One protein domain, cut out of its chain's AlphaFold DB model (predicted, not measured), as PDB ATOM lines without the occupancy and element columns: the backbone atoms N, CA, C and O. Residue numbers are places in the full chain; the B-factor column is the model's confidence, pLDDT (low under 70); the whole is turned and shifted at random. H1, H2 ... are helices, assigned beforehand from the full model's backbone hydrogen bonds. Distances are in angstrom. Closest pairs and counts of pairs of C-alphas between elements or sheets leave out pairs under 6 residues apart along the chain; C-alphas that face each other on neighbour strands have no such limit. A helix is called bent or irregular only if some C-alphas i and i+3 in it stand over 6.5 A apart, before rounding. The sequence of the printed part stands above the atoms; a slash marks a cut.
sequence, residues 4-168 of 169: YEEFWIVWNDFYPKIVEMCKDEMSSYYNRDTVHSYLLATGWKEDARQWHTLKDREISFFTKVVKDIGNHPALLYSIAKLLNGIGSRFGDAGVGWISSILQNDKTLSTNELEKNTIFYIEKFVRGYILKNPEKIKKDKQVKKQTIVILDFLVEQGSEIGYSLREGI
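What this domain is: This is residues 4 to 168 of the 169 residues of an uncharacterized protein of Candidatus Magnetobacterium bavaricum (UniProt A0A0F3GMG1). Two rows of helices stand next to each other along the longest axis, H1, H3, H5 and H9 in one and H2, H4, H7 and H10 in the other, with the helices turning from nearly aligned (H3, H5) to crossed (H5, H9). The bent H1 makes one end and touches no helix; H8 and H10 lie at the other end, and a long loop, residues 39 to 55, joins H2 to H3. The printed part has 165 residues with ten named helices, H1 to H10 in order, and no named strand: all helix. It is compact, with a radius of gyration of the C-alphas of 15.5 A, and spans 44 by 35 by 28 A.

How they stand to each other: H1, residues 4 to 23, was assigned as one helix by its hydrogen bonds but is bent, with C-alphas 13 and 16 7.2 A apart; arms H1a, residues 4 to 13, and H1b, residues 16 to 23, stand at a steep tilt of 55 degrees. H1b is close but not clearly touching H3, residues 56 to 68 (C-alphas of Val 19 and Asp 68, 6.5 A), and H2, residues 32 to 38 (Ile 18 and Val 35, 7.6 A). H2 touches H4, residues 74 to 84, closest at the C-alphas of Arg 32 and Ala 74, 5.5 A. H3 touches H5, residues 88 to 104, at a shallow tilt of 12 degrees, the same way (C-alphas of Val 66 and Trp 97, 6.4 A). H4 and H5 form a hairpin, closest at the C-alphas of Leu 83 and Gly 94, 6.6 A. H5 touches H9, residues 140 to 155, at a steep tilt of 66 degrees (C-alphas of Ser 99 and Gln 145, 5.3 A). H7, residues 117 to 131, touches H4 (C-alphas of Tyr 77 and Thr 117, 5.0 A). H9 and H10, residues 159 to 166, form a hairpin, closest at the C-alphas of Leu 150 and Gly 161, 5.1 A. H8, residues 133 to 138, and H9 touch only at the corner (C-alphas of Ile 136 and Lys 143, 4.8 A). H6, residues 106 to 109, is close but not clearly touching H9 (C-alphas of Ser 109 and Glu 155, 6.8 A). Every O i to N i+4 pair is within hydrogen-bond range in H1b, H2, H4, H7, H8, H9 and H10; the counts are 5 of 6 in H1a, 7 of 9 in H3 and 10 of 13 in H5, and H6 is too short for such a pair.

Where its parts are: H1a begins at C-alpha 4 (374.810, 130.667, 251.408) and measures 14.7 A; H1b measures 11.0 A. H5 measures 23.2 A and is irregular, with C-alphas 89 and 92 8.2 A apart and a kink of 47 degrees near residue 95. H9 measures 22.3 A, H7 21.5 A, H3 19.7 A and H4 15.7 A. H10 ends at C-alpha 166 (371.628, 125.369, 293.702).

The domain as a whole: The C-alphas farthest apart are those of Glu 6 and Glu 166, 46.0 A. The printed part has no cut; the link from H2 to H3 is long. The mean pLDDT of the printed part is 92.7, and residues 26, 28 and 29 are under 70.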
ATOM      1  N   TYR A   4     374.759 130.240 250.005       70.00
ATOM      2  CA  TYR A   4     374.810 130.667 251.408       70.00
ATOM      3  C   TYR A   4     374.990 132.174 251.576       70.00
ATOM      4  O   TYR A   4     374.399 132.757 252.479       70.00
ATOM      5  N   GLU A   5     375.811 132.796 250.729       80.56
ATOM      6  CA  GLU A   5     376.045 134.239 250.788       80.56
ATOM      7  C   GLU A   5     374.810 135.002 250.329       80.56
ATOM      8  O   GLU A   5     374.435 135.983 250.956       80.56
ATOM      9  N   GLU A   6     374.135 134.510 249.291       88.81
ATOM     10  CA  GLU A   6     372.925 135.128 248.740       88.81
ATOM     11  C   GLU A   6     371.821 135.250 249.797       88.81
ATOM     12  O   GLU A   6     371.211 136.312 249.917       88.81
ATOM     13  N   PHE A   7     371.616 134.206 250.615       92.50
ATOM     14  CA  PHE A   7     370.661 134.261 251.723       92.50
ATOM     15  C   PHE A   7     370.996 135.399 252.686       92.50
ATOM     16  O   PHE A   7     370.143 136.238 252.955       92.50
ATOM     17  N   TRP A   8     372.233 135.451 253.190       94.25
ATOM     18  CA  TRP A   8     372.613 136.442 254.197       94.25
ATOM     19  C   TRP A   8     372.733 137.855 253.636       94.25
ATOM     20  O   TRP A   8     372.504 138.789 254.394       94.25
ATOM     21  N   ILE A   9     373.034 138.041 252.350       93.56
ATOM     22  CA  ILE A   9     372.972 139.360 251.701       93.56
ATOM     23  C   ILE A   9     371.546 139.902 251.810       93.56
ATOM     24  O   ILE A   9     371.325 140.925 252.451       93.56
ATOM     25  N   VAL A  10     370.571 139.142 251.308       94.12
ATOM     26  CA  VAL A  10     369.157 139.535 251.354       94.12
ATOM     27  C   VAL A  10     368.667 139.680 252.798       94.12
ATOM     28  O   VAL A  10     367.948 140.621 253.126       94.12
ATOM     29  N   TRP A  11     369.079 138.779 253.693       95.25
ATOM     30  CA  TRP A  11     368.698 138.847 255.104       95.25
ATOM     31  C   TRP A  11     369.217 140.118 255.779       95.25
ATOM     32  O   TRP A  11     368.486 140.761 256.526       95.25
ATOM     33  N   ASN A  12     370.461 140.513 255.493       95.38
ATOM     34  CA  ASN A  12     371.034 141.750 256.016       95.38
ATOM     35  C   ASN A  12     370.386 142.998 255.402       95.38
ATOM     36  O   ASN A  12     370.254 143.995 256.110       95.38
ATOM     37  N   ASP A  13     369.922 142.945 254.152       95.88
ATOM     38  CA  ASP A  13     369.202 144.060 253.526       95.88
ATOM     39  C   ASP A  13     367.860 144.346 254.225       95.88
ATOM     40  O   ASP A  13     367.461 145.505 254.361       95.88
ATOM     41  N   PHE A  14     367.188 143.319 254.759       95.44
ATOM     42  CA  PHE A  14     365.973 143.501 255.565       95.44
ATOM     43  C   PHE A  14     366.239 144.064 256.968       95.44
ATOM     44  O   PHE A  14     365.328 144.613 257.596       95.44
ATOM     45  N   TYR A  15     367.472 143.962 257.469       96.38
ATOM     46  CA  TYR A  15     367.814 144.261 258.858       96.38
ATOM     47  C   TYR A  15     367.352 145.642 259.347       96.38
ATOM     48  O   TYR A  15     366.713 145.695 260.403       96.38
ATOM     49  N   PRO A  16     367.609 146.759 258.631       95.69
ATOM     50  CA  PRO A  16     367.211 148.081 259.111       95.69
ATOM     51  C   PRO A  16     365.699 148.191 259.312       95.69
ATOM     52  O   PRO A  16     365.254 148.744 260.318       95.69
ATOM     53  N   LYS A  17     364.910 147.605 258.400       93.88
ATOM     54  CA  LYS A  17     363.450 147.675 258.467       93.88
ATOM     55  C   LYS A  17     362.884 146.814 259.588       93.88
ATOM     56  O   LYS A  17     361.935 147.231 260.244       93.88
ATOM     57  N   ILE A  18     363.490 145.657 259.849       93.88
ATOM     58  CA  ILE A  18     363.112 144.823 260.994       93.88
ATOM     59  C   ILE A  18     363.379 145.555 262.311       93.88
ATOM     60  O   ILE A  18     362.522 145.556 263.187       93.88
ATOM     61  N   VAL A  19     364.535 146.213 262.453       93.44
ATOM     62  CA  VAL A  19     364.846 146.979 263.671       93.44
ATOM     63  C   VAL A  19     363.875 148.145 263.862       93.44
ATOM     64  O   VAL A  19     363.411 148.359 264.978       93.44
ATOM     65  N   GLU A  20     363.555 148.884 262.798       91.62
ATOM     66  CA  GLU A  20     362.553 149.958 262.834       91.62
ATOM     67  C   GLU A  20     361.184 149.424 263.283       91.62
ATOM     68  O   GLU A  20     360.595 149.949 264.223       91.62
ATOM     69  N   MET A  21     360.727 148.330 262.669       90.19
ATOM     70  CA  MET A  21     359.458 147.670 262.980       90.19
ATOM     71  C   MET A  21     359.385 147.195 264.438       90.19
ATOM     72  O   MET A  21     358.343 147.313 265.074       90.19
ATOM     73  N   CYS A  22     360.475 146.658 264.989       89.06
ATOM     74  CA  CYS A  22     360.496 146.176 266.370       89.06
ATOM     75  C   CYS A  22     360.483 147.292 267.424       89.06
ATOM     76  O   CYS A  22     360.179 147.017 268.582       89.06
ATOM     77  N   LYS A  23     360.846 148.523 267.053       87.06
ATOM     78  CA  LYS A  23     360.844 149.679 267.963       87.06
ATOM     79  C   LYS A  23     359.490 150.379 268.034       87.06
ATOM     80  O   LYS A  23     359.297 151.226 268.899       87.06
ATOM     81  N   ASP A  24     358.571 150.040 267.137       83.44
ATOM     82  CA  ASP A  24     357.211 150.555 267.158       83.44
ATOM     83  C   ASP A  24     356.350 149.741 268.138       83.44
ATOM     84  O   ASP A  24     355.890 148.633 267.850       83.44
ATOM     85  N   GLU A  25     356.136 150.306 269.326       71.88
ATOM     86  CA  GLU A  25     355.364 149.675 270.399       71.88
ATOM     87  C   GLU A  25     353.919 149.366 269.978       71.88
ATOM     88  O   GLU A  25     353.388 148.320 270.368       71.88
ATOM     89  N   MET A  26     353.304 150.205 269.128       69.44
ATOM     90  CA  MET A  26     351.911 150.034 268.688       69.44
ATOM     91  C   MET A  26     351.726 148.804 267.792       69.44
ATOM     92  O   MET A  26     350.642 148.220 267.779       69.44
ATOM     93  N   SER A  27     352.763 148.389 267.059       70.19
ATOM     94  CA  SER A  27     352.694 147.252 266.132       70.19
ATOM     95  C   SER A  27     353.384 145.979 266.643       70.19
ATOM     96  O   SER A  27     353.248 144.917 266.035       70.19
ATOM     97  N   SER A  28     354.028 146.033 267.813       69.62
ATOM     98  CA  SER A  28     354.784 144.920 268.417       69.62
ATOM     99  C   SER A  28     354.021 143.586 268.523       69.62
ATOM    100  O   SER A  28     354.614 142.512 268.392       69.62
ATOM    101  N   TYR A  29     352.696 143.617 268.719       67.56
ATOM    102  CA  TYR A  29     351.865 142.407 268.749       67.56
ATOM    103  C   TYR A  29     351.647 141.796 267.357       67.56
ATOM    104  O   TYR A  29     351.702 140.578 267.200       67.56
ATOM    105  N   TYR A  30     351.442 142.633 266.339       73.50
ATOM    106  CA  TYR A  30     351.176 142.200 264.962       73.50
ATOM    107  C   TYR A  30     352.431 141.688 264.253       73.50
ATOM    108  O   TYR A  30     352.346 140.902 263.313       73.50
ATOM    109  N   ASN A  31     353.604 142.092 264.737       83.94
ATOM    110  CA  ASN A  31     354.872 141.837 264.065       83.94
ATOM    111  C   ASN A  31     355.592 140.579 264.587       83.94
ATOM    112  O   ASN A  31     356.686 140.257 264.119       83.94
ATOM    113  N   ARG A  32     355.004 139.852 265.551       88.62
ATOM    114  CA  ARG A  32     355.638 138.696 266.215       88.62
ATOM    115  C   ARG A  32     356.042 137.600 265.235       88.62
ATOM    116  O   ARG A  32     357.200 137.191 265.240       88.62
ATOM    117  N   ASP A  33     355.142 137.198 264.340       91.19
ATOM    118  CA  ASP A  33     355.419 136.154 263.343       91.19
ATOM    119  C   ASP A  33     356.545 136.546 262.380       91.19
ATOM    120  O   ASP A  33     357.384 135.714 262.012       91.19
ATOM    121  N   THR A  34     356.616 137.832 262.025       93.50
ATOM    122  CA  THR A  34     357.714 138.391 261.232       93.50
ATOM    123  C   THR A  34     359.033 138.277 261.989       93.50
ATOM    124  O   THR A  34     360.022 137.822 261.419       93.50
ATOM    125  N   VAL A  35     359.054 138.607 263.285       94.00
ATOM    126  CA  VAL A  35     360.251 138.469 264.130       94.00
ATOM    127  C   VAL A  35     360.655 137.002 264.291       94.00
ATOM    128  O   VAL A  35     361.829 136.679 264.117       94.00
ATOM    129  N   HIS A  36     359.713 136.090 264.541       95.19
ATOM    130  CA  HIS A  36     360.000 134.655 264.629       95.19
ATOM    131  C   HIS A  36     360.621 134.120 263.340       95.19
ATOM    132  O   HIS A  36     361.605 133.380 263.384       95.19
ATOM    133  N   SER A  37     360.068 134.509 262.193       95.31
ATOM    134  CA  SER A  37     360.578 134.115 260.879       95.31
ATOM    135  C   SER A  37     361.963 134.699 260.626       95.31
ATOM    136  O   SER A  37     362.883 133.965 260.263       95.31
ATOM    137  N   TYR A  38     362.144 135.991 260.903       96.12
ATOM    138  CA  TYR A  38     363.407 136.690 260.691       96.12
ATOM    139  C   TYR A  38     364.544 136.159 261.579       96.12
ATOM    140  O   TYR A  38     365.700 136.079 261.161       96.12
ATOM    141  N   LEU A  39     364.220 135.733 262.799       96.44
ATOM    142  CA  LEU A  39     365.173 135.133 263.734       96.44
ATOM    143  C   LEU A  39     365.291 133.612 263.591       96.44
ATOM    144  O   LEU A  39     365.936 132.965 264.416       96.44
ATOM    145  N   LEU A  40     364.712 133.045 262.527       96.50
ATOM    146  CA  LEU A  40     364.776 131.623 262.189       96.50
ATOM    147  C   LEU A  40     364.224 130.714 263.300       96.50
ATOM    148  O   LEU A  40     364.672 129.581 263.472       96.50
ATOM    149  N   ALA A  41     363.228 131.193 264.044       95.50
ATOM    150  CA  ALA A  41     362.557 130.482 265.129       95.50
ATOM    151  C   ALA A  41     361.310 129.700 264.665       95.50
ATOM    152  O   ALA A  41     360.570 129.157 265.485       95.50
ATOM    153  N   THR A  42     361.041 129.611 263.362       91.62
ATOM    154  CA  THR A  42     359.905 128.862 262.795       91.62
ATOM    155  C   THR A  42     360.288 128.166 261.487       91.62
ATOM    156  O   THR A  42     361.348 128.438 260.928       91.62
ATOM    157  N   GLY A  43     359.451 127.236 261.019       88.38
ATOM    158  CA  GLY A  43     359.639 126.529 259.743       88.38
ATOM    159  C   GLY A  43     360.626 125.354 259.767       88.38
ATOM    160  O   GLY A  43     360.900 124.768 258.722       88.38
ATOM    161  N   TRP A  44     361.147 124.979 260.938       92.88
ATOM    162  CA  TRP A  44     362.082 123.860 261.096       92.88
ATOM    163  C   TRP A  44     361.392 122.602 261.623       92.88
ATOM    164  O   TRP A  44     360.478 122.685 262.442       92.88
ATOM    165  N   LYS A  45     361.885 121.429 261.207       90.69
ATOM    166  CA  LYS A  45     361.537 120.155 261.854       90.69
ATOM    167  C   LYS A  45     362.037 120.145 263.304       90.69
ATOM    168  O   LYS A  45     363.062 120.752 263.609       90.69
ATOM    169  N   GLU A  46     361.351 119.432 264.193       85.62
ATOM    170  CA  GLU A  46     361.670 119.406 265.634       85.62
ATOM    171  C   GLU A  46     363.080 118.867 265.956       85.62
ATOM    172  O   GLU A  46     363.721 119.256 266.948       85.62
ATOM    173  N   ASP A  47     363.584 117.980 265.099       89.62
ATOM    174  CA  ASP A  47     364.899 117.350 265.165       89.62
ATOM    175  C   ASP A  47     365.991 118.132 264.414       89.62
ATOM    176  O   ASP A  47     367.165 117.762 264.473       89.62
ATOM    177  N   ALA A  48     365.654 119.248 263.758       92.62
ATOM    178  CA  ALA A  48     366.628 120.078 263.064       92.62
ATOM    179  C   ALA A  48     367.587 120.743 264.068       92.62
ATOM    180  O   ALA A  48     367.217 121.645 264.822       92.62
ATOM    181  N   ARG A  49     368.848 120.296 264.072       91.38
ATOM    182  CA  ARG A  49     369.912 120.828 264.949       91.38
ATOM    183  C   ARG A  49     370.960 121.656 264.226       91.38
ATOM    184  O   ARG A  49     371.730 122.363 264.871       91.38
ATOM    185  N   GLN A  50     370.995 121.578 262.900       89.50
ATOM    186  CA  GLN A  50     371.949 122.300 262.075       89.50
ATOM    187  C   GLN A  50     371.278 122.783 260.798       89.50
ATOM    188  O   GLN A  50     370.400 122.123 260.244       89.50
ATOM    189  N   TRP A  51     371.756 123.919 260.308       92.94
ATOM    190  CA  TRP A  51     371.452 124.409 258.979       92.94
ATOM    191  C   TRP A  51     372.754 124.845 258.310       92.94
ATOM    192  O   TRP A  51     373.547 125.575 258.900       92.94
ATOM    193  N   HIS A  52     372.995 124.365 257.091       88.75
ATOM    194  CA  HIS A  52     374.242 124.571 256.342       88.75
ATOM    195  C   HIS A  52     374.591 126.048 256.059       88.75
ATOM    196  O   HIS A  52     375.767 126.392 255.924       88.75
ATOM    197  N   THR A  53     373.580 126.920 256.038       90.88
ATOM    198  CA  THR A  53     373.713 128.367 255.830       90.88
ATOM    199  C   THR A  53     374.061 129.112 257.119       90.88
ATOM    200  O   THR A  53     374.622 130.197 257.053       90.88
ATOM    201  N   LEU A  54     373.760 128.538 258.286       93.12
ATOM    202  CA  LEU A  54     373.989 129.151 259.593       93.12
ATOM    203  C   LEU A  54     375.339 128.686 260.153       93.12
ATOM    204  O   LEU A  54     375.467 127.535 260.578       93.12
ATOM    205  N   LYS A  55     376.355 129.553 260.129       92.69
ATOM    206  CA  LYS A  55     377.732 129.267 260.560       92.69
ATOM    207  C   LYS A  55     378.143 130.201 261.699       92.69
ATOM    208  O   LYS A  55     377.417 131.112 262.073       92.69
ATOM    209  N   ASP A  56     379.338 130.002 262.244       93.81
ATOM    210  CA  ASP A  56     379.808 130.785 263.397       93.81
ATOM    211  C   ASP A  56     379.967 132.281 263.084       93.81
ATOM    212  O   ASP A  56     379.826 133.116 263.972       93.81
ATOM    213  N   ARG A  57     380.163 132.657 261.811       92.69
ATOM    214  CA  ARG A  57     380.192 134.070 261.391       92.69
ATOM    215  C   ARG A  57     378.874 134.803 261.699       92.69
ATOM    216  O   ARG A  57     378.893 135.990 262.029       92.69
ATOM    217  N   GLU A  58     377.741 134.095 261.668       95.00
ATOM    218  CA  GLU A  58     376.416 134.651 261.962       95.00
ATOM    219  C   GLU A  58     376.177 134.906 263.455       95.00
ATOM    220  O   GLU A  58     375.208 135.575 263.807       95.00
ATOM    221  N   ILE A  59     377.068 134.467 264.352       97.06
ATOM    222  CA  ILE A  59     377.024 134.871 265.769       97.06
ATOM    223  C   ILE A  59     376.990 136.403 265.882       97.06
ATOM    224  O   ILE A  59     376.261 136.954 266.709       97.06
ATOM    225  N   SER A  60     377.729 137.105 265.016       96.25
ATOM    226  CA  SER A  60     377.746 138.572 264.982       96.25
ATOM    227  C   SER A  60     376.376 139.172 264.636       96.25
ATOM    228  O   SER A  60     375.969 140.157 265.253       96.25
ATOM    229  N   PHE A  61     375.630 138.539 263.726       96.94
ATOM    230  CA  PHE A  61     374.282 138.953 263.339       96.94
ATOM    231  C   PHE A  61     373.318 138.879 264.529       96.94
ATOM    232  O   PHE A  61     372.716 139.889 264.887       96.94
ATOM    233  N   PHE A  62     373.221 137.728 265.203       96.94
ATOM    234  CA  PHE A  62     372.316 137.577 266.355       96.94
ATOM    235  C   PHE A  62     372.738 138.439 267.547       96.94
ATOM    236  O   PHE A  62     371.888 138.992 268.238       96.94
ATOM    237  N   THR A  63     374.042 138.640 267.745       97.12
ATOM    238  CA  THR A  63     374.541 139.580 268.761       97.12
ATOM    239  C   THR A  63     374.056 141.003 268.483       97.12
ATOM    240  O   THR A  63     373.606 141.695 269.397       97.12
ATOM    241  N   LYS A  64     374.097 141.434 267.218       96.69
ATOM    242  CA  LYS A  64     373.591 142.742 266.797       96.69
ATOM    243  C   LYS A  64     372.072 142.838 266.968       96.69
ATOM    244  O   LYS A  64     371.586 143.818 267.513       96.69
ATOM    245  N   VAL A  65     371.321 141.808 266.566       95.69
ATOM    246  CA  VAL A  65     369.864 141.701 266.785       95.69
ATOM    247  C   VAL A  65     369.505 141.922 268.255       95.69
ATOM    248  O   VAL A  65     368.677 142.775 268.549       95.69
ATOM    249  N   VAL A  66     370.133 141.176 269.170       95.06
ATOM    250  CA  VAL A  66     369.852 141.249 270.615       95.06
ATOM    251  C   VAL A  66     370.079 142.657 271.162       95.06
ATOM    252  O   VAL A  66     369.342 143.110 272.033       95.06
ATOM    253  N   LYS A  67     371.080 143.362 270.630       93.75
ATOM    254  CA  LYS A  67     371.378 144.744 271.000       93.75
ATOM    255  C   LYS A  67     370.369 145.743 270.423       93.75
ATOM    256  O   LYS A  67     369.947 146.649 271.135       93.75
ATOM    257  N   ASP A  68     370.012 145.602 269.149       93.88
ATOM    258  CA  ASP A  68     369.313 146.653 268.403       93.88
ATOM    259  C   ASP A  68     367.778 146.534 268.467       93.88
ATOM    260  O   ASP A  68     367.094 147.554 268.351       93.88
ATOM    261  N   ILE A  69     367.234 145.321 268.660       86.38
ATOM    262  CA  ILE A  69     365.784 145.057 268.773       86.38
ATOM    263  C   ILE A  69     365.238 145.395 270.174       86.38
ATOM    264  O   ILE A  69     364.057 145.707 270.304       86.38
ATOM    265  N   GLY A  70     366.078 145.387 271.214       75.06
ATOM    266  CA  GLY A  70     365.676 145.773 272.570       75.06
ATOM    267  C   GLY A  70     364.596 144.862 273.170       75.06
ATOM    268  O   GLY A  70     364.709 143.640 273.111       75.06
ATOM    269  N   ASN A  71     363.549 145.463 273.736       81.38
ATOM    270  CA  ASN A  71     362.543 144.805 274.582       81.38
ATOM    271  C   ASN A  71     361.344 144.245 273.789       81.38
ATOM    272  O   ASN A  71     360.229 144.145 274.295       81.38
ATOM    273  N   HIS A  72     361.538 143.902 272.511       87.38
ATOM    274  CA  HIS A  72     360.441 143.378 271.698       87.38
ATOM    275  C   HIS A  72     359.956 142.012 272.238       87.38
ATOM    276  O   HIS A  72     360.777 141.095 272.365       87.38
ATOM    277  N   PRO A  73     358.640 141.795 272.457       84.69
ATOM    278  CA  PRO A  73     358.123 140.597 273.138       84.69
ATOM    279  C   PRO A  73     358.533 139.256 272.505       84.69
ATOM    280  O   PRO A  73     358.785 138.277 273.202       84.69
ATOM    281  N   ALA A  74     358.643 139.208 271.174       92.00
ATOM    282  CA  ALA A  74     359.020 137.997 270.437       92.00
ATOM    283  C   ALA A  74     360.522 137.646 270.506       92.00
ATOM    284  O   ALA A  74     360.921 136.569 270.050       92.00
ATOM    285  N   LEU A  75     361.380 138.540 271.015       94.25
ATOM    286  CA  LEU A  75     362.833 138.366 270.944       94.25
ATOM    287  C   LEU A  75     363.308 137.193 271.810       94.25
ATOM    288  O   LEU A  75     364.004 136.307 271.309       94.25
ATOM    289  N   LEU A  76     362.905 137.160 273.086       95.81
ATOM    290  CA  LEU A  76     363.336 136.128 274.034       95.81
ATOM    291  C   LEU A  76     362.925 134.727 273.561       95.81
ATOM    292  O   LEU A  76     363.769 133.830 273.501       95.81
ATOM    293  N   TYR A  77     361.659 134.564 273.160       95.88
ATOM    294  CA  TYR A  77     361.153 133.315 272.590       95.88
ATOM    295  C   TYR A  77     361.980 132.879 271.379       95.88
ATOM    296  O   TYR A  77     362.440 131.736 271.310       95.88
ATOM    297  N   SER A  78     362.204 133.792 270.430       97.19
ATOM    298  CA  SER A  78     362.863 133.460 269.166       97.19
ATOM    299  C   SER A  78     364.307 133.017 269.373       97.19
ATOM    300  O   SER A  78     364.730 132.011 268.803       97.19
ATOM    301  N   ILE A  79     365.048 133.717 270.238       97.75
ATOM    302  CA  ILE A  79     366.425 133.353 270.587       97.75
ATOM    303  C   ILE A  79     366.460 132.011 271.325       97.75
ATOM    304  O   ILE A  79     367.233 131.129 270.946       97.75
ATOM    305  N   ALA A  80     365.595 131.804 272.322       97.38
ATOM    306  CA  ALA A  80     365.534 130.540 273.052       97.38
ATOM    307  C   ALA A  80     365.201 129.360 272.118       97.38
ATOM    308  O   ALA A  80     365.824 128.297 272.197       97.38
ATOM    309  N   LYS A  81     364.267 129.543 271.183       97.31
ATOM    310  CA  LYS A  81     363.877 128.509 270.219       97.31
ATOM    311  C   LYS A  81     364.972 128.223 269.190       97.31
ATOM    312  O   LYS A  81     365.275 127.054 268.951       97.31
ATOM    313  N   LEU A  82     365.622 129.257 268.649       97.75
ATOM    314  CA  LEU A  82     366.772 129.126 267.747       97.75
ATOM    315  C   LEU A  82     367.883 128.267 268.371       97.75
ATOM    316  O   LEU A  82     368.392 127.343 267.729       97.75
ATOM    317  N   LEU A  83     368.223 128.542 269.633       97.75
ATOM    318  CA  LEU A  83     369.277 127.849 270.381       97.75
ATOM    319  C   LEU A  83     368.937 126.387 270.701       97.75
ATOM    320  O   LEU A  83     369.832 125.573 270.922       97.75
ATOM    321  N   ASN A  84     367.656 126.021 270.688       97.00
ATOM    322  CA  ASN A  84     367.221 124.630 270.797       97.00
ATOM    323  C   ASN A  84     367.141 123.907 269.442       97.00
ATOM    324  O   ASN A  84     367.007 122.684 269.414       97.00
ATOM    325  N   GLY A  85     367.208 124.633 268.327       96.31
ATOM    326  CA  GLY A  85     367.087 124.101 266.972       96.31
ATOM    327  C   GLY A  85     368.386 124.216 266.183       96.31
ATOM    328  O   GLY A  85     369.460 123.800 266.627       96.31
ATOM    329  N   ILE A  86     368.283 124.807 264.994       96.12
ATOM    330  CA  ILE A  86     369.389 124.935 264.041       96.12
ATOM    331  C   ILE A  86     370.570 125.777 264.552       96.12
ATOM    332  O   ILE A  86     371.686 125.626 264.049       96.12
ATOM    333  N   GLY A  87     370.338 126.629 265.556       96.38
ATOM    334  CA  GLY A  87     371.342 127.460 266.219       96.38
ATOM    335  C   GLY A  87     371.990 126.799 267.437       96.38
ATOM    336  O   GLY A  87     372.730 127.460 268.157       96.38
ATOM    337  N   SER A  88     371.754 125.504 267.680       94.94
ATOM    338  CA  SER A  88     372.245 124.799 268.877       94.94
ATOM    339  C   SER A  88     373.765 124.821 269.082       94.94
ATOM    340  O   SER A  88     374.238 124.659 270.208       94.94
ATOM    341  N   ARG A  89     374.542 125.068 268.019       94.44
ATOM    342  CA  ARG A  89     376.001 125.239 268.096       94.44
ATOM    343  C   ARG A  89     376.425 126.548 268.776       94.44
ATOM    344  O   ARG A  89     377.545 126.645 269.256       94.44
ATOM    345  N   PHE A  90     375.538 127.541 268.854       97.00
ATOM    346  CA  PHE A  90     375.835 128.868 269.395       97.00
ATOM    347  C   PHE A  90     375.697 128.953 270.915       97.00
ATOM    348  O   PHE A  90     375.518 130.046 271.435       97.00
ATOM    349  N   GLY A  91     375.767 127.835 271.644       96.19
ATOM    350  CA  GLY A  91     375.467 127.801 273.079       96.19
ATOM    351  C   GLY A  91     376.211 128.857 273.901       96.19
ATOM    352  O   GLY A  91     375.597 129.532 274.718       96.19
ATOM    353  N   ASP A  92     377.498 129.064 273.624       95.62
ATOM    354  CA  ASP A  92     378.309 130.063 274.326       95.62
ATOM    355  C   ASP A  92     377.831 131.501 274.107       95.62
ATOM    356  O   ASP A  92     377.671 132.255 275.064       95.62
ATOM    357  N   ALA A  93     377.557 131.875 272.858       97.69
ATOM    358  CA  ALA A  93     376.998 133.187 272.553       97.69
ATOM    359  C   ALA A  93     375.552 133.309 273.063       97.69
ATOM    360  O   ALA A  93     375.158 134.347 273.588       97.69
ATOM    361  N   GLY A  94     374.787 132.219 272.977       97.81
ATOM    362  CA  GLY A  94     373.388 132.121 273.374       97.81
ATOM    363  C   GLY A  94     373.142 132.386 274.853       97.81
ATOM    364  O   GLY A  94     372.198 133.098 275.186       97.81
ATOM    365  N   VAL A  95     374.014 131.890 275.739       98.25
ATOM    366  CA  VAL A  95     373.959 132.230 277.172       98.25
ATOM    367  C   VAL A  95     374.121 133.734 277.373       98.25
ATOM    368  O   VAL A  95     373.351 134.345 278.115       98.25
ATOM    369  N   GLY A  96     375.064 134.352 276.658       97.88
ATOM    370  CA  GLY A  96     375.246 135.800 276.677       97.88
ATOM    371  C   GLY A  96     374.022 136.560 276.163       97.88
ATOM    372  O   GLY A  96     373.602 137.531 276.791       97.88
ATOM    373  N   TRP A  97     373.415 136.102 275.066       98.00
ATOM    374  CA  TRP A  97     372.230 136.722 274.472       98.00
ATOM    375  C   TRP A  97     371.021 136.691 275.403       98.00
ATOM    376  O   TRP A  97     370.468 137.746 275.697       98.00
ATOM    377  N   ILE A  98     370.638 135.513 275.909       97.69
ATOM    378  CA  ILE A  98     369.488 135.384 276.816       97.69
ATOM    379  C   ILE A  98     369.735 136.203 278.085       97.69
ATOM    380  O   ILE A  98     368.887 137.002 278.471       97.69
ATOM    381  N   SER A  99     370.921 136.082 278.689       97.31
ATOM    382  CA  SER A  99     371.280 136.875 279.866       97.31
ATOM    383  C   SER A  99     371.185 138.383 279.605       97.31
ATOM    384  O   SER A  99     370.795 139.121 280.505       97.31
ATOM    385  N   SER A 100     371.568 138.858 278.415       95.94
ATOM    386  CA  SER A 100     371.469 140.279 278.063       95.94
ATOM    387  C   SER A 100     370.017 140.728 277.919       95.94
ATOM    388  O   SER A 100     369.676 141.796 278.415       95.94
ATOM    389  N   ILE A 101     369.165 139.925 277.274       95.56
ATOM    390  CA  ILE A 101     367.737 140.238 277.103       95.56
ATOM    391  C   ILE A 101     367.066 140.386 278.475       95.56
ATOM    392  O   ILE A 101     366.443 141.406 278.749       95.56
ATOM    393  N   LEU A 102     367.280 139.418 279.373       94.81
ATOM    394  CA  LEU A 102     366.689 139.405 280.719       94.81
ATOM    395  C   LEU A 102     367.184 140.548 281.621       94.81
ATOM    396  O   LEU A 102     366.494 140.980 282.544       94.81
ATOM    397  N   GLN A 103     368.406 141.035 281.401       92.88
ATOM    398  CA  GLN A 103     368.930 142.175 282.158       92.88
ATOM    399  C   GLN A 103     368.392 143.511 281.647       92.88
ATOM    400  O   GLN A 103     368.185 144.411 282.462       92.88
ATOM    401  N   ASN A 104     368.167 143.626 280.337       90.94
ATOM    402  CA  ASN A 104     367.712 144.855 279.691       90.94
ATOM    403  C   ASN A 104     366.202 145.079 279.835       90.94
ATOM    404  O   ASN A 104     365.760 146.227 279.856       90.94
ATOM    405  N   ASP A 105     365.422 144.006 279.977       85.62
ATOM    406  CA  ASP A 105     363.977 144.089 280.146       85.62
ATOM    407  C   ASP A 105     363.513 143.433 281.447       85.62
ATOM    408  O   ASP A 105     363.270 142.228 281.529       85.62
ATOM    409  N   LYS A 106     363.359 144.261 282.481       80.19
ATOM    410  CA  LYS A 106     362.838 143.820 283.779       80.19
ATOM    411  C   LYS A 106     361.345 143.519 283.759       80.19
ATOM    412  O   LYS A 106     360.869 142.871 284.680       80.19
ATOM    413  N   THR A 107     360.612 143.945 282.731       81.88
ATOM    414  CA  THR A 107     359.175 143.665 282.638       81.88
ATOM    415  C   THR A 107     358.898 142.208 282.265       81.88
ATOM    416  O   THR A 107     357.808 141.706 282.527       81.88
ATOM    417  N   LEU A 108     359.892 141.487 281.729       82.31
ATOM    418  CA  LEU A 108     359.767 140.074 281.360       82.31
ATOM    419  C   LEU A 108     359.491 139.147 282.546       82.31
ATOM    420  O   LEU A 108     358.943 138.071 282.337       82.31
ATOM    421  N   SER A 109     359.869 139.522 283.772       75.00
ATOM    422  CA  SER A 109     359.569 138.707 284.956       75.00
ATOM    423  C   SER A 109     358.141 138.908 285.473       75.00
ATOM    424  O   SER A 109     357.637 138.070 286.217       75.00
ATOM    425  N   THR A 110     357.466 139.987 285.072       77.06
ATOM    426  CA  THR A 110     356.113 140.325 285.541       77.06
ATOM    427  C   THR A 110     355.042 140.171 284.468       77.06
ATOM    428  O   THR A 110     353.876 139.969 284.797       77.06
ATOM    429  N   ASN A 111     355.414 140.290 283.193       81.56
ATOM    430  CA  ASN A 111     354.487 140.218 282.072       81.56
ATOM    431  C   ASN A 111     354.243 138.774 281.632       81.56
ATOM    432  O   ASN A 111     355.104 137.906 281.761       81.56
ATOM    433  N   GLU A 112     353.074 138.534 281.038       83.50
ATOM    434  CA  GLU A 112     352.791 137.253 280.399       83.50
ATOM    435  C   GLU A 112     353.745 137.036 279.215       83.50
ATOM    436  O   GLU A 112     353.775 137.805 278.249       83.50
ATOM    437  N   LEU A 113     354.541 135.972 279.306       89.06
ATOM    438  CA  LEU A 113     355.448 135.555 278.248       89.06
ATOM    439  C   LEU A 113     354.702 134.770 277.176       89.06
ATOM    440  O   LEU A 113     353.714 134.084 277.437       89.06
ATOM    441  N   GLU A 114     355.247 134.776 275.963       90.19
ATOM    442  CA  GLU A 114     354.752 133.898 274.912       90.19
ATOM    443  C   GLU A 114     354.803 132.427 275.357       90.19
ATOM    444  O   GLU A 114     355.769 131.965 275.983       90.19
ATOM    445  N   LYS A 115     353.762 131.668 275.004       90.44
ATOM    446  CA  LYS A 115     353.634 130.253 275.348       90.44
ATOM    447  C   LYS A 115     354.895 129.471 274.959       90.44
ATOM    448  O   LYS A 115     355.390 129.565 273.840       90.44
ATOM    449  N   ASN A 116     355.367 128.623 275.873       93.62
ATOM    450  CA  ASN A 116     356.583 127.803 275.758       93.62
ATOM    451  C   ASN A 116     357.923 128.557 275.859       93.62
ATOM    452  O   ASN A 116     358.964 127.907 275.773       93.62
ATOM    453  N   THR A 117     357.944 129.876 276.089       95.50
ATOM    454  CA  THR A 117     359.209 130.619 276.282       95.50
ATOM    455  C   THR A 117     360.042 130.024 277.419       95.50
ATOM    456  O   THR A 117     361.204 129.675 277.210       95.50
ATOM    457  N   ILE A 118     359.423 129.806 278.586       96.81
ATOM    458  CA  ILE A 118     360.071 129.186 279.755       96.81
ATOM    459  C   ILE A 118     360.627 127.803 279.418       96.81
ATOM    460  O   ILE A 118     361.797 127.530 279.676       96.81
ATOM    461  N   PHE A 119     359.827 126.966 278.752       96.50
ATOM    462  CA  PHE A 119     360.246 125.631 278.325       96.50
ATOM    463  C   PHE A 119     361.508 125.668 277.447       96.50
ATOM    464  O   PHE A 119     362.433 124.884 277.663       96.50
ATOM    465  N   TYR A 120     361.586 126.579 276.471       97.69
ATOM    466  CA  TYR A 120     362.765 126.677 275.609       97.69
ATOM    467  C   TYR A 120     364.000 127.190 276.356       97.69
ATOM    468  O   TYR A 120     365.092 126.658 276.143       97.69
ATOM    469  N   ILE A 121     363.847 128.179 277.239       98.12
ATOM    470  CA  ILE A 121     364.958 128.690 278.055       98.12
ATOM    471  C   ILE A 121     365.496 127.581 278.959       98.12
ATOM    472  O   ILE A 121     366.703 127.336 278.979       98.12
ATOM    473  N   GLU A 122     364.607 126.866 279.644       98.25
ATOM    474  CA  GLU A 122     364.964 125.767 280.536       98.25
ATOM    475  C   GLU A 122     365.681 124.639 279.784       98.25
ATOM    476  O   GLU A 122     366.772 124.210 280.173       98.25
ATOM    477  N   LYS A 123     365.122 124.202 278.649       97.75
ATOM    478  CA  LYS A 123     365.727 123.169 277.799       97.75
ATOM    479  C   LYS A 123     367.123 123.574 277.322       97.75
ATOM    480  O   LYS A 123     368.044 122.753 277.351       97.75
ATOM    481  N   PHE A 124     367.288 124.835 276.922       98.38
ATOM    482  CA  PHE A 124     368.573 125.373 276.493       98.38
ATOM    483  C   PHE A 124     369.590 125.391 277.637       98.38
ATOM    484  O   PHE A 124     370.660 124.793 277.506       98.38
ATOM    485  N   VAL A 125     369.266 126.044 278.759       98.31
ATOM    486  CA  VAL A 125     370.224 126.262 279.854       98.31
ATOM    487  C   VAL A 125     370.619 124.943 280.513       98.31
ATOM    488  O   VAL A 125     371.802 124.717 280.761       98.31
ATOM    489  N   ARG A 126     369.676 124.006 280.678       98.00
ATOM    490  CA  ARG A 126     369.968 122.649 281.158       98.00
ATOM    491  C   ARG A 126     370.963 121.943 280.240       98.00
ATOM    492  O   ARG A 126     371.954 121.388 280.708       98.00
ATOM    493  N   GLY A 127     370.724 121.983 278.927       97.44
ATOM    494  CA  GLY A 127     371.632 121.400 277.938       97.44
ATOM    495  C   GLY A 127     373.009 122.070 277.921       97.44
ATOM    496  O   GLY A 127     374.018 121.387 277.747       97.44
ATOM    497  N   TYR A 128     373.062 123.388 278.128       98.00
ATOM    498  CA  TYR A 128     374.307 124.144 278.206       98.00
ATOM    499  C   TYR A 128     375.135 123.758 279.435       98.00
ATOM    500  O   TYR A 128     376.320 123.462 279.290       98.00
ATOM    501  N   ILE A 129     374.508 123.697 280.616       97.81
ATOM    502  CA  ILE A 129     375.163 123.340 281.882       97.81
ATOM    503  C   ILE A 129     375.757 121.936 281.810       97.81
ATOM    504  O   ILE A 129     376.929 121.750 282.130       97.81
ATOM    505  N   LEU A 130     374.983 120.962 281.319       96.94
ATOM    506  CA  LEU A 130     375.434 119.572 281.194       96.94
ATOM    507  C   LEU A 130     376.660 119.422 280.285       96.94
ATOM    508  O   LEU A 130     377.514 118.577 280.537       96.94
ATOM    509  N   LYS A 131     376.755 120.233 279.226       96.94
ATOM    510  CA  LYS A 131     377.870 120.184 278.269       96.94
ATOM    511  C   LYS A 131     379.095 120.975 278.725       96.94
ATOM    512  O   LYS A 131     380.194 120.675 278.273       96.94
ATOM    513  N   ASN A 132     378.920 121.981 279.584       96.81
ATOM    514  CA  ASN A 132     379.961 122.960 279.907       96.81
ATOM    515  C   ASN A 132     380.224 123.152 281.421       96.81
ATOM    516  O   ASN A 132     380.480 124.287 281.835       96.81
ATOM    517  N   PRO A 133     380.222 122.099 282.268       95.38
ATOM    518  CA  PRO A 133     380.339 122.268 283.721       95.38
ATOM    519  C   PRO A 133     381.665 122.926 284.133       95.38
ATOM    520  O   PRO A 133     381.689 123.866 284.928       95.38
ATOM    521  N   GLU A 134     382.778 122.503 283.528       96.38
ATOM    522  CA  GLU A 134     384.106 123.066 283.798       96.38
ATOM    523  C   GLU A 134     384.221 124.536 283.391       96.38
ATOM    524  O   GLU A 134     384.868 125.328 284.080       96.38
ATOM    525  N   LYS A 135     383.574 124.913 282.284       96.50
ATOM    526  CA  LYS A 135     383.574 126.293 281.802       96.50
ATOM    527  C   LYS A 135     382.814 127.195 282.765       96.50
ATOM    528  O   LYS A 135     383.346 128.222 283.162       96.50
ATOM    529  N   ILE A 136     381.628 126.770 283.201       96.88
ATOM    530  CA  ILE A 136     380.822 127.492 284.193       96.88
ATOM    531  C   ILE A 136     381.588 127.641 285.513       96.88
ATOM    532  O   ILE A 136     381.526 128.687 286.148       96.88
ATOM    533  N   LYS A 137     382.361 126.630 285.923       94.94
ATOM    534  CA  LYS A 137     383.161 126.702 287.152       94.94
ATOM    535  C   LYS A 137     384.321 127.702 287.063       94.94
ATOM    536  O   LYS A 137     384.639 128.354 288.055       94.94
ATOM    537  N   LYS A 138     384.983 127.796 285.905       96.44
ATOM    538  CA  LYS A 138     386.231 128.564 285.725       96.44
ATOM    539  C   LYS A 138     386.006 129.988 285.217       96.44
ATOM    540  O   LYS A 138     386.726 130.898 285.621       96.44
ATOM    541  N   ASP A 139     385.028 130.185 284.342       97.38
ATOM    542  CA  ASP A 139     384.731 131.475 283.731       97.38
ATOM    543  C   ASP A 139     383.651 132.213 284.532       97.38
ATOM    544  O   ASP A 139     382.465 131.874 284.508       97.38
ATOM    545  N   LYS A 140     384.075 133.266 285.241       95.88
ATOM    546  CA  LYS A 140     383.190 134.083 286.083       95.88
ATOM    547  C   LYS A 140     382.062 134.742 285.291       95.88
ATOM    548  O   LYS A 140     380.966 134.894 285.829       95.88
ATOM    549  N   GLN A 141     382.314 135.141 284.043       96.44
ATOM    550  CA  GLN A 141     381.310 135.807 283.221       96.44
ATOM    551  C   GLN A 141     380.245 134.810 282.767       96.44
ATOM    552  O   GLN A 141     379.056 135.091 282.906       96.44
ATOM    553  N   VAL A 142     380.657 133.622 282.317       97.50
ATOM    554  CA  VAL A 142     379.722 132.546 281.944       97.50
ATOM    555  C   VAL A 142     378.904 132.088 283.151       97.50
ATOM    556  O   VAL A 142     377.684 131.940 283.029       97.50
ATOM    557  N   LYS A 143     379.534 131.925 284.330       97.69
ATOM    558  CA  LYS A 143     378.820 131.611 285.582       97.69
ATOM    559  C   LYS A 143     377.750 132.660 285.868       97.69
ATOM    560  O   LYS A 143     376.589 132.310 286.058       97.69
ATOM    561  N   LYS A 144     378.125 133.942 285.839       97.88
ATOM    562  CA  LYS A 144     377.209 135.059 286.101       97.88
ATOM    563  C   LYS A 144     376.037 135.084 285.117       97.88
ATOM    564  O   LYS A 144     374.898 135.215 285.546       97.88
ATOM    565  N   GLN A 145     376.299 134.942 283.819       98.19
ATOM    566  CA  GLN A 145     375.251 134.941 282.793       98.19
ATOM    567  C   GLN A 145     374.312 133.738 282.933       98.19
ATOM    568  O   GLN A 145     373.106 133.877 282.769       98.19
ATOM    569  N   THR A 146     374.849 132.570 283.288       98.25
ATOM    570  CA  THR A 146     374.040 131.369 283.536       98.25
ATOM    571  C   THR A 146     373.155 131.552 284.770       98.25
ATOM    572  O   THR A 146     371.969 131.250 284.707       98.25
ATOM    573  N   ILE A 147     373.694 132.110 285.861       98.06
ATOM    574  CA  ILE A 147     372.922 132.413 287.077       98.06
ATOM    575  C   ILE A 147     371.778 133.384 286.777       98.06
ATOM    576  O   ILE A 147     370.667 133.117 287.202       98.06
ATOM    577  N   VAL A 148     371.999 134.429 285.971       97.94
ATOM    578  CA  VAL A 148     370.931 135.369 285.572       97.94
ATOM    579  C   VAL A 148     369.754 134.655 284.905       97.94
ATOM    580  O   VAL A 148     368.600 134.977 285.174       97.94
ATOM    581  N   ILE A 149     370.032 133.680 284.036       98.19
ATOM    582  CA  ILE A 149     368.983 132.898 283.370       98.19
ATOM    583  C   ILE A 149     368.239 132.027 284.389       98.19
ATOM    584  O   ILE A 149     367.018 131.905 284.321       98.19
ATOM    585  N   LEU A 150     368.965 131.420 285.328       98.31
ATOM    586  CA  LEU A 150     368.376 130.557 286.351       98.31
ATOM    587  C   LEU A 150     367.563 131.344 287.384       98.31
ATOM    588  O   LEU A 150     366.482 130.895 287.736       98.31
ATOM    589  N   ASP A 151     368.033 132.517 287.817       97.56
ATOM    590  CA  ASP A 151     367.283 133.435 288.684       97.56
ATOM    591  C   ASP A 151     365.939 133.788 288.037       97.56
ATOM    592  O   ASP A 151     364.893 133.626 288.661       97.56
ATOM    593  N   PHE A 152     365.950 134.154 286.752       97.00
ATOM    594  CA  PHE A 152     364.722 134.410 286.003       97.00
ATOM    595  C   PHE A 152     363.793 133.189 285.964       97.00
ATOM    596  O   PHE A 152     362.596 133.316 286.190       97.00
ATOM    597  N   LEU A 153     364.318 131.986 285.711       97.19
ATOM    598  CA  LEU A 153     363.500 130.768 285.729       97.19
ATOM    599  C   LEU A 153     362.882 130.506 287.114       97.19
ATOM    600  O   LEU A 153     361.728 130.089 287.184       97.19
ATOM    601  N   VAL A 154     363.616 130.772 288.198       96.81
ATOM    602  CA  VAL A 154     363.110 130.657 289.576       96.81
ATOM    603  C   VAL A 154     362.001 131.673 289.841       96.81
ATOM    604  O   VAL A 154     360.963 131.301 290.379       96.81
ATOM    605  N   GLU A 155     362.175 132.927 289.414       94.94
ATOM    606  CA  GLU A 155     361.137 133.966 289.498       94.94
ATOM    607  C   GLU A 155     359.860 133.566 288.738       94.94
ATOM    608  O   GLU A 155     358.758 133.910 289.154       94.94
ATOM    609  N   GLN A 156     360.001 132.793 287.658       93.75
ATOM    610  CA  GLN A 156     358.896 132.243 286.862       93.75
ATOM    611  C   GLN A 156     358.345 130.909 287.407       93.75
ATOM    612  O   GLN A 156     357.516 130.272 286.758       93.75
ATOM    613  N   GLY A 157     358.800 130.463 288.583       94.12
ATOM    614  CA  GLY A 157     358.312 129.253 289.250       94.12
ATOM    615  C   GLY A 157     358.869 127.931 288.706       94.12
ATOM    616  O   GLY A 157     358.282 126.881 288.955       94.12
ATOM    617  N   SER A 158     359.981 127.938 287.963       96.06
ATOM    618  CA  SER A 158     360.613 126.702 287.474       96.06
ATOM    619  C   SER A 158     361.398 125.992 288.587       96.06
ATOM    620  O   SER A 158     362.481 126.422 288.994       96.06
ATOM    621  N   GLU A 159     360.895 124.832 289.018       95.56
ATOM    622  CA  GLU A 159     361.585 123.925 289.952       95.56
ATOM    623  C   GLU A 159     362.919 123.400 289.391       95.56
ATOM    624  O   GLU A 159     363.893 123.191 290.125       95.56
ATOM    625  N   ILE A 160     362.988 123.208 288.069       94.06
ATOM    626  CA  ILE A 160     364.208 122.786 287.373       94.06
ATOM    627  C   ILE A 160     365.237 123.918 287.396       94.06
ATOM    628  O   ILE A 160     366.409 123.663 287.678       94.06
ATOM    629  N   GLY A 161     364.804 125.161 287.159       95.81
ATOM    630  CA  GLY A 161     365.639 126.352 287.306       95.81
ATOM    631  C   GLY A 161     366.240 126.453 288.707       95.81
ATOM    632  O   GLY A 161     367.455 126.602 288.837       95.81
ATOM    633  N   TYR A 162     365.414 126.265 289.743       96.50
ATOM    634  CA  TYR A 162     365.857 126.250 291.140       96.50
ATOM    635  C   TYR A 162     366.917 125.174 291.396       96.50
ATOM    636  O   TYR A 162     368.018 125.473 291.854       96.50
ATOM    637  N   SER A 163     366.632 123.928 291.018       96.31
ATOM    638  CA  SER A 163     367.544 122.801 291.248       96.31
ATOM    639  C   SER A 163     368.897 122.983 290.545       96.31
ATOM    640  O   SER A 163     369.947 122.682 291.111       96.31
ATOM    641  N   LEU A 164     368.891 123.492 289.308       96.31
ATOM    642  CA  LEU A 164     370.117 123.768 288.551       96.31
ATOM    643  C   LEU A 164     370.931 124.910 289.165       96.31
ATOM    644  O   LEU A 164     372.161 124.858 289.149       96.31
ATOM    645  N   ARG A 165     370.257 125.931 289.702       96.50
ATOM    646  CA  ARG A 165     370.893 127.076 290.357       96.50
ATOM    647  C   ARG A 165     371.649 126.659 291.609       96.50
ATOM    648  O   ARG A 165     372.825 126.992 291.731       96.50
ATOM    649  N   GLU A 166     371.007 125.880 292.475       95.56
ATOM    650  CA  GLU A 166     371.628 125.369 293.702       95.56
ATOM    651  C   GLU A 166     372.824 124.451 293.408       95.56
ATOM    652  O   GLU A 166     373.775 124.405 294.178       95.56
ATOM    653  N   GLY A 167     372.836 123.767 292.259       91.69
ATOM    654  CA  GLY A 167     373.993 122.980 291.821       91.69
ATOM    655  C   GLY A 167     375.188 123.804 291.313       91.69
ATOM    656  O   GLY A 167     376.285 123.260 291.184       91.69
ATOM    657  N   ILE A 168     374.993 125.086 290.981       91.31
ATOM    658  CA  ILE A 168     376.037 125.977 290.443       91.31
ATOM    659  C   ILE A 168     376.599 126.929 291.500       91.31
ATOM    660  O   ILE A 168     377.771 127.316 291.382       91.31
TER     661      ILE A 168